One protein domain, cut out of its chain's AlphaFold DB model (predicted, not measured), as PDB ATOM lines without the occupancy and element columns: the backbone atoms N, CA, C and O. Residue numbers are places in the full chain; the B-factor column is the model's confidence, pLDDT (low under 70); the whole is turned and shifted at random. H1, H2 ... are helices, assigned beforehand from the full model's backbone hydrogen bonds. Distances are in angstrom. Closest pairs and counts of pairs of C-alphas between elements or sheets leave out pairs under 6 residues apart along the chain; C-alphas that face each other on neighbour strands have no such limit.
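AT A GLANCE: This is residues 10 to 122 of the 544 residues of the protein "TIGR02556 family CRISPR-associated protein" of Spirochaetes bacterium (UniProt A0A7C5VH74). Three helices form a narrow triangle: H1 is its longest side, H2 folds back beside H1 as a helical hairpin, and H3 turns off at the end of H2 and returns to the beginning of H1. H4 crosses H1 near its last residues, about perpendicular to it, and two long stretches with no named element, residues 10 to 35 and 88 to 108, are tied to each other by a short antiparallel pairing. The printed part has 113 residues with four named helices, H1, H2, H3 and H4 in chain order, and no named strand; its class is all helix. It is compact, with a radius of gyration of the C-alphas of 14.0 A and spans of 43 by 34 by 23 A.

IN THESE COORDINATES: Start at C-alpha 10 at (19.630, -85.091, -44.849) and pass residues 10 to 35, where no named element lies. Find C-alpha 36 at (6.411, -65.390, -40.036); from there H1, residues 36 to 54, runs 27.5 A. H2 follows as residues 59 to 73, 21.9 A long, and H3 as residues 75 to 87, 18.6 A long. After residues 88 to 108 comes H4, residues 109 to 120, 16.6 A long, ending at C-alpha 120 at (28.610, -80.672, -29.126).

HOW THE PARTS SIT: Begin with H1, the hub, which touches the other three helices. H1 and H2 form a hairpin, opposite ways at a shallow tilt of 23 degrees; their closest C-alphas, of Arg 51 and Tyr 61, are 5.2 A apart. With residues 36 to 40 alone H1 touches H3, at a steep tilt of 54 degrees; here the closest C-alphas, of Pro 36 and Ser 83, are 6.4 A apart. With residues 49 to 54 alone it touches H4, about perpendicular at 89 degrees; look at the closest C-alphas, of Leu 50 and Ala 114, 5.0 A apart. The helix packing is mostly crossed, but only just: leaving out H2 and H4, which touch only at their ends, 1 of 3 touching pairs is at a shallow tilt. H2 and H4 only just touch, and only at their ends, with 3 pairs of C-alphas within 8 A; the closest, of Gly 60 and Tyr 110, are 5.1 A apart. H2 and H3 are close but not clearly touching, with the closest C-alphas, of Ile 71 and Val 78, 7.3 A apart. H3 and H4 are apart. In H1, H3 and H4 each O i to N i+4 pair is within hydrogen-bond range; in H2 10 of 11 are. Residues 29 to 30 pair with 95 to 96, and 99 to 100 with 103 to 104, both antiparallel.

THE WHOLE: The two C-alphas farthest apart, of Asn 57 and Ser 90, are 44.2 A apart. The printed part has no cut. The links H1 to H2 and H2 to H3 are tight; H3 to H4, with 21 residues, is long. Mean pLDDT of the printed part is 84.0; look for values under 70 at residues 15 to 24, 91 and 122.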
ATOM      1  N   LYS A  10      18.263 -85.514 -45.205       74.50
ATOM      2  CA  LYS A  10      19.630 -85.091 -44.849       74.50
ATOM      3  C   LYS A  10      20.033 -83.771 -45.515       74.50
ATOM      4  O   LYS A  10      20.721 -82.978 -44.875       74.50
ATOM      5  N   LYS A  11      19.559 -83.496 -46.740       83.38
ATOM      6  CA  LYS A  11      19.896 -82.263 -47.475       83.38
ATOM      7  C   LYS A  11      19.400 -81.006 -46.759       83.38
ATOM      8  O   LYS A  11      20.004 -79.948 -46.879       83.38
ATOM      9  N   TYR A  12      18.356 -81.124 -45.938       84.88
ATOM     10  CA  TYR A  12      17.787 -79.995 -45.207       84.88
ATOM     11  C   TYR A  12      18.389 -79.786 -43.809       84.88
ATOM     12  O   TYR A  12      17.992 -78.831 -43.150       84.88
ATOM     13  N   LEU A  13      19.294 -80.651 -43.317       80.44
ATOM     14  CA  LEU A  13      19.777 -80.639 -41.918       80.44
ATOM     15  C   LEU A  13      18.642 -80.432 -40.900       80.44
ATOM     16  O   LEU A  13      18.731 -79.616 -39.986       80.44
ATOM     17  N   PHE A  14      17.537 -81.145 -41.076       76.62
ATOM     18  CA  PHE A  14      16.349 -80.974 -40.255       76.62
ATOM     19  C   PHE A  14      16.041 -82.248 -39.475       76.62
ATOM     20  O   PHE A  14      16.159 -83.351 -40.003       76.62
ATOM     21  N   LYS A  15      15.641 -82.091 -38.209       65.56
ATOM     22  CA  LYS A  15      15.140 -83.183 -37.372       65.56
ATOM     23  C   LYS A  15      13.700 -82.873 -36.987       65.56
ATOM     24  O   LYS A  15      13.460 -81.915 -36.253       65.56
ATOM     25  N   ASN A  16      12.771 -83.717 -37.428       57.03
ATOM     26  CA  ASN A  16      11.412 -83.722 -36.897       57.03
ATOM     27  C   ASN A  16      11.482 -84.028 -35.398       57.03
ATOM     28  O   ASN A  16      12.037 -85.051 -34.994       57.03
ATOM     29  N   ALA A  17      10.947 -83.137 -34.570       52.69
ATOM     30  CA  ALA A  17      10.794 -83.399 -33.150       52.69
ATOM     31  C   ALA A  17       9.310 -83.511 -32.805       52.69
ATOM     32  O   ALA A  17       8.513 -82.725 -33.313       52.69
ATOM     33  N   PRO A  18       8.939 -84.438 -31.911       39.16
ATOM     34  CA  PRO A  18       7.550 -84.636 -31.503       39.16
ATOM     35  C   PRO A  18       6.988 -83.503 -30.622       39.16
ATOM     36  O   PRO A  18       5.796 -83.494 -30.336       39.16
ATOM     37  N   SER A  19       7.813 -82.552 -30.166       44.81
ATOM     38  CA  SER A  19       7.361 -81.407 -29.368       44.81
ATOM     39  C   SER A  19       7.007 -80.199 -30.239       44.81
ATOM     40  O   SER A  19       7.570 -79.993 -31.308       44.81
ATOM     41  N   SER A  20       6.116 -79.340 -29.741       37.69
ATOM     42  CA  SER A  20       5.678 -78.106 -30.412       37.69
ATOM     43  C   SER A  20       6.771 -77.034 -30.575       37.69
ATOM     44  O   SER A  20       6.540 -76.048 -31.266       37.69
ATOM     45  N   ASN A  21       7.950 -77.211 -29.962       45.75
ATOM     46  CA  ASN A  21       9.102 -76.305 -30.043       45.75
ATOM     47  C   ASN A  21      10.426 -77.084 -29.872       45.75
ATOM     48  O   ASN A  21      11.016 -77.078 -28.784       45.75
ATOM     49  N   PRO A  22      10.920 -77.793 -30.903       50.19
ATOM     50  CA  PRO A  22      12.270 -78.336 -30.855       50.19
ATOM     51  C   PRO A  22      13.312 -77.232 -30.665       50.19
ATOM     52  O   PRO A  22      13.194 -76.163 -31.262       50.19
ATOM     53  N   PRO A  23      14.399 -77.495 -29.922       55.03
ATOM     54  CA  PRO A  23      15.604 -76.690 -30.033       55.03
ATOM     55  C   PRO A  23      16.155 -76.846 -31.453       55.03
ATOM     56  O   PRO A  23      16.724 -77.887 -31.788       55.03
ATOM     57  N   THR A  24      15.959 -75.838 -32.300       66.25
ATOM     58  CA  THR A  24      16.496 -75.854 -33.660       66.25
ATOM     59  C   THR A  24      17.953 -75.404 -33.643       66.25
ATOM     60  O   THR A  24      18.271 -74.288 -33.234       66.25
ATOM     61  N   TYR A  25      18.846 -76.288 -34.078       76.38
ATOM     62  CA  TYR A  25      20.289 -76.032 -34.179       76.38
ATOM     63  C   TYR A  25      20.739 -75.733 -35.611       76.38
ATOM     64  O   TYR A  25      21.927 -75.561 -35.865       76.38
ATOM     65  N   THR A  26      19.799 -75.718 -36.552       84.56
ATOM     66  CA  THR A  26      20.054 -75.613 -37.985       84.56
ATOM     67  C   THR A  26      19.127 -74.563 -38.593       84.56
ATOM     68  O   THR A  26      18.043 -74.315 -38.061       84.56
ATOM     69  N   PRO A  27      19.525 -73.913 -39.696       88.00
ATOM     70  CA  PRO A  27      18.729 -72.880 -40.351       88.00
ATOM     71  C   PRO A  27      17.569 -73.459 -41.184       88.00
ATOM     72  O   PRO A  27      17.171 -72.861 -42.178       88.00
ATOM     73  N   THR A  28      17.017 -74.607 -40.773       89.19
ATOM     74  CA  THR A  28      15.760 -75.163 -41.282       89.19
ATOM     75  C   THR A  28      14.743 -75.187 -40.148       89.19
ATOM     76  O   THR A  28      14.905 -75.918 -39.172       89.19
ATOM     77  N   LEU A  29      13.704 -74.363 -40.261       86.94
ATOM     78  CA  LEU A  29      12.757 -74.062 -39.188       86.94
ATOM     79  C   LEU A  29      11.327 -74.394 -39.589       86.94
ATOM     80  O   LEU A  29      10.917 -74.069 -40.698       86.94
ATOM     81  N   SER A  30      10.535 -74.941 -38.665       85.25
ATOM     82  CA  SER A  30       9.076 -74.966 -38.820       85.25
ATOM     83  C   SER A  30       8.551 -73.532 -38.865       85.25
ATOM     84  O   SER A  30       8.771 -72.750 -37.937       85.25
ATOM     85  N   LEU A  31       7.870 -73.176 -39.949       85.31
ATOM     86  CA  LEU A  31       7.386 -71.826 -40.187       85.31
ATOM     87  C   LEU A  31       6.073 -71.591 -39.439       85.31
ATOM     88  O   LEU A  31       5.043 -72.197 -39.744       85.31
ATOM     89  N   ASN A  32       6.089 -70.668 -38.474       83.12
ATOM     90  CA  ASN A  32       4.860 -70.201 -37.841       83.12
ATOM     91  C   ASN A  32       4.110 -69.283 -38.812       83.12
ATOM     92  O   ASN A  32       4.478 -68.125 -38.995       83.12
ATOM     93  N   ARG A  33       3.029 -69.802 -39.395       81.12
ATOM     94  CA  ARG A  33       2.205 -69.092 -40.382       81.12
ATOM     95  C   ARG A  33       1.565 -67.811 -39.843       81.12
ATOM     96  O   ARG A  33       1.407 -66.856 -40.587       81.12
ATOM     97  N   LYS A  34       1.203 -67.790 -38.555       82.88
ATOM     98  CA  LYS A  34       0.583 -66.620 -37.910       82.88
ATOM     99  C   LYS A  34       1.607 -65.541 -37.577       82.88
ATOM    100  O   LYS A  34       1.252 -64.375 -37.462       82.88
ATOM    101  N   GLU A  35       2.871 -65.928 -37.403       86.62
ATOM    102  CA  GLU A  35       3.957 -65.015 -37.048       86.62
ATOM    103  C   GLU A  35       5.240 -65.311 -37.855       86.62
ATOM    104  O   GLU A  35       6.262 -65.694 -37.268       86.62
ATOM    105  N   PRO A  36       5.243 -65.108 -39.194       88.38
ATOM    106  CA  PRO A  36       6.411 -65.390 -40.036       88.38
ATOM    107  C   PRO A  36       7.666 -64.636 -39.584       88.38
ATOM    108  O   PRO A  36       8.770 -65.179 -39.615       88.38
ATOM    109  N   ARG A  37       7.473 -63.422 -39.053       91.38
ATOM    110  CA  ARG A  37       8.522 -62.582 -38.466       91.38
ATOM    111  C   ARG A  37       9.339 -63.316 -37.402       91.38
ATOM    112  O   ARG A  37      10.560 -63.328 -37.481       91.38
ATOM    113  N   LYS A  38       8.678 -63.998 -36.456       88.88
ATOM    114  CA  LYS A  38       9.368 -64.760 -35.398       88.88
ATOM    115  C   LYS A  38      10.232 -65.878 -35.974       88.88
ATOM    116  O   LYS A  38      11.297 -66.172 -35.439       88.88
ATOM    117  N   THR A  39       9.779 -66.506 -37.058       89.12
ATOM    118  CA  THR A  39      10.546 -67.563 -37.730       89.12
ATOM    119  C   THR A  39      11.787 -66.982 -38.408       89.12
ATOM    120  O   THR A  39      12.870 -67.543 -38.263       89.12
ATOM    121  N   LEU A  40      11.654 -65.840 -39.091       91.88
ATOM    122  CA  LEU A  40      12.775 -65.153 -39.736       91.88
ATOM    123  C   LEU A  40      13.804 -64.637 -38.714       91.88
ATOM    124  O   LEU A  40      15.003 -64.826 -38.905       91.88
ATOM    125  N   ASP A  41      13.351 -64.072 -37.594       91.81
ATOM    126  CA  ASP A  41      14.231 -63.646 -36.496       91.81
ATOM    127  C   ASP A  41      15.008 -64.836 -35.907       91.81
ATOM    128  O   ASP A  41      16.217 -64.764 -35.673       91.81
ATOM    129  N   ASN A  42      14.332 -65.974 -35.721       89.19
ATOM    130  CA  ASN A  42      14.975 -67.205 -35.266       89.19
ATOM    131  C   ASN A  42      15.989 -67.749 -36.281       89.19
ATOM    132  O   ASN A  42      17.028 -68.263 -35.864       89.19
ATOM    133  N   LEU A  43      15.719 -67.626 -37.585       91.25
ATOM    134  CA  LEU A  43      16.651 -68.025 -38.641       91.25
ATOM    135  C   LEU A  43      17.967 -67.254 -38.517       91.25
ATOM    136  O   LEU A  43      19.031 -67.869 -38.459       91.25
ATOM    137  N   VAL A  44      17.886 -65.924 -38.405       93.06
ATOM    138  CA  VAL A  44      19.059 -65.051 -38.238       93.06
ATOM    139  C   VAL A  44      19.833 -65.424 -36.976       93.06
ATOM    140  O   VAL A  44      21.034 -65.673 -37.046       93.06
ATOM    141  N   ARG A  45      19.146 -65.584 -35.841       91.38
ATOM    142  CA  ARG A  45      19.780 -65.967 -34.571       91.38
ATOM    143  C   ARG A  45      20.512 -67.311 -34.647       91.38
ATOM    144  O   ARG A  45      21.531 -67.508 -33.986       91.38
ATOM    145  N   ILE A  46      19.994 -68.274 -35.409       89.94
ATOM    146  CA  ILE A  46      20.662 -69.569 -35.600       89.94
ATOM    147  C   ILE A  46      21.896 -69.418 -36.488       89.94
ATOM    148  O   ILE A  46      22.934 -69.994 -36.169       89.94
ATOM    149  N   LEU A  47      21.814 -68.624 -37.556       92.69
ATOM    150  CA  LEU A  47      22.974 -68.318 -38.391       92.69
ATOM    151  C   LEU A  47      24.084 -67.639 -37.581       92.69
ATOM    152  O   LEU A  47      25.241 -68.026 -37.713       92.69
ATOM    153  N   GLU A  48      23.746 -66.698 -36.698       92.69
ATOM    154  CA  GLU A  48      24.713 -66.050 -35.803       92.69
ATOM    155  C   GLU A  48      25.426 -67.068 -34.907       92.69
ATOM    156  O   GLU A  48      26.656 -67.076 -34.851       92.69
ATOM    157  N   LYS A  49      24.673 -67.985 -34.286       89.88
ATOM    158  CA  LYS A  49      25.243 -69.070 -33.471       89.88
ATOM    159  C   LYS A  49      26.163 -69.990 -34.272       89.88
ATOM    160  O   LYS A  49      27.220 -70.381 -33.785       89.88
ATOM    161  N   LEU A  50      25.774 -70.348 -35.497       90.94
ATOM    162  CA  LEU A  50      26.583 -71.203 -36.372       90.94
ATOM    163  C   LEU A  50      27.865 -70.497 -36.822       90.94
ATOM    164  O   LEU A  50      28.938 -71.099 -36.805       90.94
ATOM    165  N   ARG A  51      27.770 -69.209 -37.167       93.06
ATOM    166  CA  ARG A  51      28.917 -68.353 -37.487       93.06
ATOM    167  C   ARG A  51      29.896 -68.296 -36.314       93.06
ATOM    168  O   ARG A  51      31.093 -68.491 -36.509       93.06
ATOM    169  N   GLU A  52      29.402 -68.052 -35.103       90.38
ATOM    170  CA  GLU A  52      30.229 -68.010 -33.891       90.38
ATOM    171  C   GLU A  52      30.949 -69.337 -33.639       90.38
ATOM    172  O   GLU A  52      32.155 -69.331 -33.393       90.38
ATOM    173  N   ALA A  53      30.252 -70.464 -33.798       87.94
ATOM    174  CA  ALA A  53      30.829 -71.794 -33.612       87.94
ATOM    175  C   ALA A  53      31.942 -72.132 -34.623       87.94
ATOM    176  O   ALA A  53      32.872 -72.870 -34.298       87.94
ATOM    177  N   LEU A  54      31.893 -71.604 -35.853       88.31
ATOM    178  CA  LEU A  54      32.979 -71.786 -36.827       88.31
ATOM    179  C   LEU A  54      34.254 -71.025 -36.445       88.31
ATOM    180  O   LEU A  54      35.353 -71.510 -36.717       88.31
ATOM    181  N   GLY A  55      34.108 -69.865 -35.798       87.06
ATOM    182  CA  GLY A  55      35.202 -68.952 -35.479       87.06
ATOM    183  C   GLY A  55      35.649 -68.103 -36.678       87.06
ATOM    184  O   GLY A  55      35.525 -68.496 -37.834       87.06
ATOM    185  N   LYS A  56      36.207 -66.916 -36.400       88.00
ATOM    186  CA  LYS A  56      36.508 -65.870 -37.406       88.00
ATOM    187  C   LYS A  56      37.472 -66.287 -38.524       88.00
ATOM    188  O   LYS A  56      37.484 -65.655 -39.574       88.00
ATOM    189  N   ASN A  57      38.280 -67.321 -38.295       83.50
ATOM    190  CA  ASN A  57      39.321 -67.758 -39.227       83.50
ATOM    191  C   ASN A  57      38.831 -68.815 -40.234       83.50
ATOM    192  O   ASN A  57      39.572 -69.162 -41.150       83.50
ATOM    193  N   ALA A  58      37.619 -69.357 -40.070       85.69
ATOM    194  CA  ALA A  58      37.069 -70.350 -40.987       85.69
ATOM    195  C   ALA A  58      36.507 -69.679 -42.251       85.69
ATOM    196  O   ALA A  58      35.792 -68.683 -42.157       85.69
ATOM    197  N   SER A  59      36.743 -70.259 -43.431       79.75
ATOM    198  CA  SER A  59      36.179 -69.761 -44.703       79.75
ATOM    199  C   SER A  59      34.646 -69.685 -44.675       79.75
ATOM    200  O   SER A  59      34.052 -68.740 -45.189       79.75
ATOM    201  N   GLY A  60      33.997 -70.628 -43.985       86.50
ATOM    202  CA  GLY A  60      32.551 -70.624 -43.771       86.50
ATOM    203  C   GLY A  60      32.026 -69.453 -42.931       86.50
ATOM    204  O   GLY A  60      30.854 -69.110 -43.061       86.50
ATOM    205  N   TYR A  61      32.863 -68.804 -42.110       91.06
ATOM    206  CA  TYR A  61      32.453 -67.664 -41.281       91.06
ATOM    207  C   TYR A  61      31.977 -66.496 -42.144       91.06
ATOM    208  O   TYR A  61      30.874 -65.996 -41.943       91.06
ATOM    209  N   GLN A  62      32.786 -66.095 -43.131       90.12
ATOM    210  CA  GLN A  62      32.473 -64.974 -44.024       90.12
ATOM    211  C   GLN A  62      31.252 -65.271 -44.901       90.12
ATOM    212  O   GLN A  62      30.442 -64.380 -45.154       90.12
ATOM    213  N   ASN A  63      31.080 -66.533 -45.306       91.75
ATOM    214  CA  ASN A  63      29.901 -66.966 -46.051       91.75
ATOM    215  C   ASN A  63      28.628 -66.808 -45.209       91.75
ATOM    216  O   ASN A  63      27.670 -66.194 -45.671       91.75
ATOM    217  N   ILE A  64      28.613 -67.298 -43.960       92.25
ATOM    218  CA  ILE A  64      27.449 -67.134 -43.073       92.25
ATOM    219  C   ILE A  64      27.204 -65.655 -42.745       92.25
ATOM    220  O   ILE A  64      26.056 -65.214 -42.745       92.25
ATOM    221  N   ASP A  65      28.261 -64.875 -42.524       92.88
ATOM    222  CA  ASP A  65      28.162 -63.435 -42.262       92.88
ATOM    223  C   ASP A  65      27.518 -62.674 -43.432       92.88
ATOM    224  O   ASP A  65      26.611 -61.865 -43.235       92.88
ATOM    225  N   SER A  66      27.900 -63.018 -44.664       92.06
ATOM    226  CA  SER A  66      27.326 -62.440 -45.884       92.06
ATOM    227  C   SER A  66      25.842 -62.787 -46.046       92.06
ATOM    228  O   SER A  66      25.053 -61.942 -46.475       92.06
ATOM    229  N   ILE A  67      25.435 -64.003 -45.660       93.19
ATOM    230  CA  ILE A  67      24.024 -64.423 -45.658       93.19
ATOM    231  C   ILE A  67      23.231 -63.600 -44.641       93.19
ATOM    232  O   ILE A  67      22.172 -63.074 -44.983       93.19
ATOM    233  N   ILE A  68      23.744 -63.463 -43.412       94.94
ATOM    234  CA  ILE A  68      23.111 -62.649 -42.364       94.94
ATOM    235  C   ILE A  68      22.943 -61.210 -42.861       94.94
ATOM    236  O   ILE A  68      21.831 -60.688 -42.835       94.94
ATOM    237  N   ALA A  69      24.007 -60.604 -43.397       94.69
ATOM    238  CA  ALA A  69      23.969 -59.248 -43.938       94.69
ATOM    239  C   ALA A  69      22.934 -59.101 -45.066       94.69
ATOM    240  O   ALA A  69      22.159 -58.145 -45.068       94.69
ATOM    241  N   SER A  70      22.870 -60.071 -45.982       94.19
ATOM    242  CA  SER A  70      21.912 -60.079 -47.097       94.19
ATOM    243  C   SER A  70      20.463 -60.158 -46.615       94.19
ATOM    244  O   SER A  70      19.605 -59.431 -47.123       94.19
ATOM    245  N   ILE A  71      20.183 -61.001 -45.613       93.31
ATOM    246  CA  ILE A  71      18.854 -61.103 -44.995       93.31
ATOM    247  C   ILE A  71      18.507 -59.795 -44.279       93.31
ATOM    248  O   ILE A  71      17.409 -59.282 -44.463       93.31
ATOM    249  N   SER A  72      19.430 -59.228 -43.497       93.38
ATOM    250  CA  SER A  72      19.195 -57.990 -42.747       93.38
ATOM    251  C   SER A  72      18.943 -56.786 -43.657       93.38
ATOM    252  O   SER A  72      18.030 -56.008 -43.389       93.38
ATOM    253  N   GLN A  73      19.700 -56.641 -44.750       95.56
ATOM    254  CA  GLN A  73      19.508 -55.560 -45.727       95.56
ATOM    255  C   GLN A  73      18.157 -55.657 -46.446       95.56
ATOM    256  O   GLN A  73      17.538 -54.635 -46.732       95.56
ATOM    257  N   ASN A  74      17.677 -56.877 -46.698       95.56
ATOM    258  CA  ASN A  74      16.442 -57.137 -47.441       95.56
ATOM    259  C   ASN A  74      15.285 -57.607 -46.547       95.56
ATOM    260  O   ASN A  74      14.320 -58.191 -47.038       95.56
ATOM    261  N   TYR A  75      15.365 -57.366 -45.236       94.12
ATOM    262  CA  TYR A  75      14.514 -58.028 -44.243       94.12
ATOM    263  C   TYR A  75      13.014 -57.858 -44.520       94.12
ATOM    264  O   TYR A  75      12.264 -58.832 -44.488       94.12
ATOM    265  N   GLN A  76      12.571 -56.632 -44.826       94.31
ATOM    266  CA  GLN A  76      11.155 -56.346 -45.089       94.31
ATOM    267  C   GLN A  76      10.652 -57.036 -46.361       94.31
ATOM    268  O   GLN A  76       9.555 -57.594 -46.364       94.31
ATOM    269  N   THR A  77      11.470 -57.058 -47.414       95.31
ATOM    270  CA  THR A  77      11.153 -57.749 -48.669       95.31
ATOM    271  C   THR A  77      11.044 -59.255 -48.445       95.31
ATOM    272  O   THR A  77      10.035 -59.856 -48.798       95.31
ATOM    273  N   VAL A  78      12.026 -59.858 -47.763       92.88
ATOM    274  CA  VAL A  78      12.022 -61.294 -47.432       92.88
ATOM    275  C   VAL A  78      10.799 -61.662 -46.590       92.88
ATOM    276  O   VAL A  78      10.142 -62.667 -46.858       92.88
ATOM    277  N   LEU A  79      10.455 -60.847 -45.589       93.50
ATOM    278  CA  LEU A  79       9.286 -61.078 -44.742       93.50
ATOM    279  C   LEU A  79       7.972 -61.006 -45.537       93.50
ATOM    280  O   LEU A  79       7.100 -61.859 -45.350       93.50
ATOM    281  N   SER A  80       7.835 -60.015 -46.422       92.31
ATOM    282  CA  SER A  80       6.675 -59.881 -47.311       92.31
ATOM    283  C   SER A  80       6.531 -61.101 -48.223       92.31
ATOM    284  O   SER A  80       5.457 -61.700 -48.279       92.31
ATOM    285  N   ASP A  81       7.620 -61.527 -48.866       92.06
ATOM    286  CA  ASP A  81       7.633 -62.681 -49.771       92.06
ATOM    287  C   ASP A  81       7.261 -63.986 -49.059       92.06
ATOM    288  O   ASP A  81       6.533 -64.816 -49.609       92.06
ATOM    289  N   ILE A  82       7.759 -64.185 -47.834       90.19
ATOM    290  CA  ILE A  82       7.394 -65.339 -47.006       90.19
ATOM    291  C   ILE A  82       5.897 -65.293 -46.693       90.19
ATOM    292  O   ILE A  82       5.213 -66.296 -46.880       90.19
ATOM    293  N   SER A  83       5.385 -64.142 -46.253       89.19
ATOM    294  CA  SER A  83       3.984 -63.993 -45.837       89.19
ATOM    295  C   SER A  83       3.027 -64.268 -47.004       89.19
ATOM    296  O   SER A  83       2.149 -65.118 -46.888       89.19
ATOM    297  N   GLN A  84       3.290 -63.679 -48.178       87.81
ATOM    298  CA  GLN A  84       2.506 -63.917 -49.398       87.81
ATOM    299  C   GLN A  84       2.528 -65.382 -49.856       87.81
ATOM    300  O   GLN A  84       1.528 -65.905 -50.346       87.81
ATOM    301  N   LYS A  85       3.669 -66.072 -49.728       86.06
ATOM    302  CA  LYS A  85       3.775 -67.489 -50.111       86.06
ATOM    303  C   LYS A  85       3.030 -68.409 -49.148       86.06
ATOM    304  O   LYS A  85       2.512 -69.428 -49.594       86.06
ATOM    305  N   VAL A  86       2.978 -68.071 -47.861       83.56
ATOM    306  CA  VAL A  86       2.294 -68.871 -46.833       83.56
ATOM    307  C   VAL A  86       0.777 -68.784 -46.953       83.56
ATOM    308  O   VAL A  86       0.114 -69.806 -46.784       83.56
ATOM    309  N   ASP A  87       0.236 -67.608 -47.278       78.31
ATOM    310  CA  ASP A  87      -1.214 -67.397 -47.411       78.31
ATOM    311  C   ASP A  87      -1.852 -68.310 -48.473       78.31
ATOM    312  O   ASP A  87      -3.017 -68.687 -48.360       78.31
ATOM    313  N   ASN A  88      -1.067 -68.729 -49.468       73.44
ATOM    314  CA  ASN A  88      -1.512 -69.576 -50.576       73.44
ATOM    315  C   ASN A  88      -1.432 -71.091 -50.296       73.44
ATOM    316  O   ASN A  88      -1.797 -71.880 -51.165       73.44
ATOM    317  N   ILE A  89      -0.954 -71.519 -49.122       77.19
ATOM    318  CA  ILE A  89      -0.750 -72.939 -48.788       77.19
ATOM    319  C   ILE A  89      -1.695 -73.330 -47.646       77.19
ATOM    320  O   ILE A  89      -1.480 -72.965 -46.487       77.19
ATOM    321  N   SER A  90      -2.734 -74.120 -47.920       73.44
ATOM    322  CA  SER A  90      -3.666 -74.610 -46.895       73.44
ATOM    323  C   SER A  90      -3.203 -75.950 -46.299       73.44
ATOM    324  O   SER A  90      -2.597 -76.771 -46.971       73.44
ATOM    325  N   ASN A  91      -3.447 -76.160 -45.002       68.88
ATOM    326  CA  ASN A  91      -3.387 -77.460 -44.304       68.88
ATOM    327  C   ASN A  91      -2.055 -78.253 -44.226       68.88
ATOM    328  O   ASN A  91      -2.056 -79.338 -43.653       68.88
ATOM    329  N   GLU A  92      -0.916 -77.721 -44.680       75.56
ATOM    330  CA  GLU A  92       0.390 -78.422 -44.617       75.56
ATOM    331  C   GLU A  92       1.392 -77.888 -43.564       75.56
ATOM    332  O   GLU A  92       1.391 -76.713 -43.190       75.56
ATOM    333  N   SER A  93       2.327 -78.720 -43.095       77.62
ATOM    334  CA  SER A  93       3.468 -78.227 -42.301       77.62
ATOM    335  C   SER A  93       4.510 -77.585 -43.221       77.62
ATOM    336  O   SER A  93       5.034 -78.249 -44.108       77.62
ATOM    337  N   ILE A  94       4.821 -76.301 -43.012       85.44
ATOM    338  CA  ILE A  94       5.763 -75.551 -43.859       85.44
ATOM    339  C   ILE A  94       7.095 -75.393 -43.127       85.44
ATOM    340  O   ILE A  94       7.116 -75.025 -41.950       85.44
ATOM    341  N   PHE A  95       8.203 -75.597 -43.840       85.69
ATOM    342  CA  PHE A  95       9.551 -75.316 -43.352       85.69
ATOM    343  C   PHE A  95      10.180 -74.137 -44.101       85.69
ATOM    344  O   PHE A  95      10.011 -73.990 -45.311       85.69
ATOM    345  N   LEU A  96      10.928 -73.305 -43.381       88.94
ATOM    346  CA  LEU A  96      11.773 -72.246 -43.925       88.94
ATOM    347  C   LEU A  96      13.232 -72.699 -43.859       88.94
ATOM    348  O   LEU A  96      13.715 -73.034 -42.781       88.94
ATOM    349  N   THR A  97      13.928 -72.689 -44.994       90.12
ATOM    350  CA  THR A  97      15.359 -73.019 -45.091       90.12
ATOM    351  C   THR A  97      16.069 -72.113 -46.098       90.12
ATOM    352  O   THR A  97      15.432 -71.297 -46.766       90.12
ATOM    353  N   ILE A  98      17.389 -72.257 -46.205       90.69
ATOM    354  CA  ILE A  98      18.256 -71.485 -47.099       90.69
ATOM    355  C   ILE A  98      18.813 -72.405 -48.187       90.69
ATOM    356  O   ILE A  98      19.162 -73.560 -47.935       90.69
ATOM    357  N   LYS A  99      18.913 -71.876 -49.406       90.94
ATOM    358  CA  LYS A  99      19.534 -72.536 -50.555       90.94
ATOM    359  C   LYS A  99      20.575 -71.593 -51.154       90.94
ATOM    360  O   LYS A  99      20.259 -70.431 -51.392       90.94
ATOM    361  N   ILE A 100      21.795 -72.079 -51.369       89.75
ATOM    362  CA  ILE A 100      22.937 -71.301 -51.875       89.75
ATOM    363  C   ILE A 100      23.483 -72.032 -53.089       89.75
ATOM    364  O   ILE A 100      23.781 -73.219 -52.994       89.75
ATOM    365  N   ASP A 101      23.558 -71.353 -54.233       88.56
ATOM    366  CA  ASP A 101      24.038 -71.930 -55.498       88.56
ATOM    367  C   ASP A 101      23.385 -73.282 -55.836       88.56
ATOM    368  O   ASP A 101      24.026 -74.239 -56.264       88.56
ATOM    369  N   GLY A 102      22.078 -73.386 -55.581       87.81
ATOM    370  CA  GLY A 102      21.307 -74.603 -55.827       87.81
ATOM    371  C   GLY A 102      21.457 -75.705 -54.769       87.81
ATOM    372  O   GLY A 102      20.721 -76.685 -54.850       87.81
ATOM    373  N   LYS A 103      22.317 -75.534 -53.760       90.94
ATOM    374  CA  LYS A 103      22.545 -76.492 -52.668       90.94
ATOM    375  C   LYS A 103      21.794 -76.102 -51.402       90.94
ATOM    376  O   LYS A 103      21.794 -74.937 -50.997       90.94
ATOM    377  N   TYR A 104      21.162 -77.073 -50.758       91.62
ATOM    378  CA  TYR A 104      20.588 -76.914 -49.429       91.62
ATOM    379  C   TYR A 104      21.674 -76.946 -48.352       91.62
ATOM    380  O   TYR A 104      22.780 -77.440 -48.557       91.62
ATOM    381  N   ILE A 105      21.353 -76.432 -47.167       90.06
ATOM    382  CA  ILE A 105      22.311 -76.295 -46.059       90.06
ATOM    383  C   ILE A 105      22.993 -77.608 -45.638       90.06
ATOM    384  O   ILE A 105      24.117 -77.572 -45.149       90.06
ATOM    385  N   GLY A 106      22.348 -78.761 -45.833       87.62
ATOM    386  CA  GLY A 106      22.917 -80.081 -45.550       87.62
ATOM    387  C   GLY A 106      23.816 -80.647 -46.633       87.62
ATOM    388  O   GLY A 106      24.381 -81.717 -46.445       87.62
ATOM    389  N   GLU A 107      23.970 -79.925 -47.737       90.12
ATOM    390  CA  GLU A 107      24.888 -80.229 -48.835       90.12
ATOM    391  C   GLU A 107      26.122 -79.307 -48.805       90.12
ATOM    392  O   GLU A 107      26.923 -79.292 -49.741       90.12
ATOM    393  N   ILE A 108      26.258 -78.496 -47.747       91.38
ATOM    394  CA  ILE A 108      27.283 -77.463 -47.602       91.38
ATOM    395  C   ILE A 108      28.120 -77.739 -46.346       91.38
ATOM    396  O   ILE A 108      27.640 -77.628 -45.216       91.38
ATOM    397  N   ASP A 109      29.404 -78.045 -46.542       90.31
ATOM    398  CA  ASP A 109      30.293 -78.564 -45.491       90.31
ATOM    399  C   ASP A 109      30.421 -77.650 -44.270       90.31
ATOM    400  O   ASP A 109      30.362 -78.123 -43.134       90.31
ATOM    401  N   TYR A 110      30.538 -76.332 -44.470       90.25
ATOM    402  CA  TYR A 110      30.702 -75.408 -43.346       90.25
ATOM    403  C   TYR A 110      29.442 -75.302 -42.473       90.25
ATOM    404  O   TYR A 110      29.554 -75.051 -41.275       90.25
ATOM    405  N   PHE A 111      28.244 -75.534 -43.022       90.81
ATOM    406  CA  PHE A 111      27.021 -75.617 -42.218       90.81
ATOM    407  C   PHE A 111      26.985 -76.906 -41.396       90.81
ATOM    408  O   PHE A 111      26.611 -76.872 -40.223       90.81
ATOM    409  N   ILE A 112      27.424 -78.028 -41.978       86.50
ATOM    410  CA  ILE A 112      27.545 -79.313 -41.276       86.50
ATOM    411  C   ILE A 112      28.566 -79.203 -40.134       86.50
ATOM    412  O   ILE A 112      28.305 -79.674 -39.025       86.50
ATOM    413  N   GLU A 113      29.720 -78.576 -40.376       86.75
ATOM    414  CA  GLU A 113      30.760 -78.363 -39.365       86.75
ATOM    415  C   GLU A 113      30.266 -77.464 -38.224       86.75
ATOM    416  O   GLU A 113      30.390 -77.828 -37.052       86.75
ATOM    417  N   ALA A 114      29.655 -76.322 -38.560       88.69
ATOM    418  CA  ALA A 114      29.083 -75.400 -37.586       88.69
ATOM    419  C   ALA A 114      28.026 -76.089 -36.713       88.69
ATOM    420  O   ALA A 114      28.059 -75.985 -35.486       88.69
ATOM    421  N   PHE A 115      27.118 -76.842 -37.343       86.56
ATOM    422  CA  PHE A 115      26.076 -77.590 -36.651       86.56
ATOM    423  C   PHE A 115      26.668 -78.611 -35.680       86.56
ATOM    424  O   PHE A 115      26.233 -78.669 -34.531       86.56
ATOM    425  N   LYS A 116      27.685 -79.380 -36.102       80.19
ATOM    426  CA  LYS A 116      28.377 -80.324 -35.215       80.19
ATOM    427  C   LYS A 116      28.920 -79.600 -33.984       80.19
ATOM    428  O   LYS A 116      28.623 -80.032 -32.880       80.19
ATOM    429  N   LYS A 117      29.628 -78.478 -34.139       82.12
ATOM    430  CA  LYS A 117      30.169 -77.712 -32.997       82.12
ATOM    431  C   LYS A 117      29.068 -77.200 -32.062       82.12
ATOM    432  O   LYS A 117      29.111 -77.490 -30.871       82.12
ATOM    433  N   VAL A 118      28.030 -76.554 -32.602       82.44
ATOM    434  CA  VAL A 118      26.879 -76.072 -31.810       82.44
ATOM    435  C   VAL A 118      26.186 -77.215 -31.065       82.44
ATOM    436  O   VAL A 118      25.778 -77.053 -29.914       82.44
ATOM    437  N   TYR A 119      26.046 -78.375 -31.706       76.94
ATOM    438  CA  TYR A 119      25.459 -79.554 -31.086       76.94
ATOM    439  C   TYR A 119      26.337 -80.071 -29.938       76.94
ATOM    440  O   TYR A 119      25.826 -80.261 -28.840       76.94
ATOM    441  N   LEU A 120      27.650 -80.223 -30.148       71.25
ATOM    442  CA  LEU A 120      28.610 -80.672 -29.126       71.25
ATOM    443  C   LEU A 120      28.701 -79.708 -27.926       71.25
ATOM    444  O   LEU A 120      28.919 -80.143 -26.797       71.25
ATOM    445  N   GLU A 121      28.513 -78.408 -28.157       71.00
ATOM    446  CA  GLU A 121      28.631 -77.349 -27.146       71.00
ATOM    447  C   GLU A 121      27.291 -76.913 -26.536       71.00
ATOM    448  O   GLU A 121      27.246 -75.958 -25.755       71.00
ATOM    449  N   SER A 122      26.182 -77.573 -26.877       67.69
ATOM    450  CA  SER A 122      24.866 -77.143 -26.401       67.69
ATOM    451  C   SER A 122      24.747 -77.239 -24.871       67.69
ATOM    452  O   SER A 122      25.345 -78.110 -24.238       67.69
TER     453      SER A 122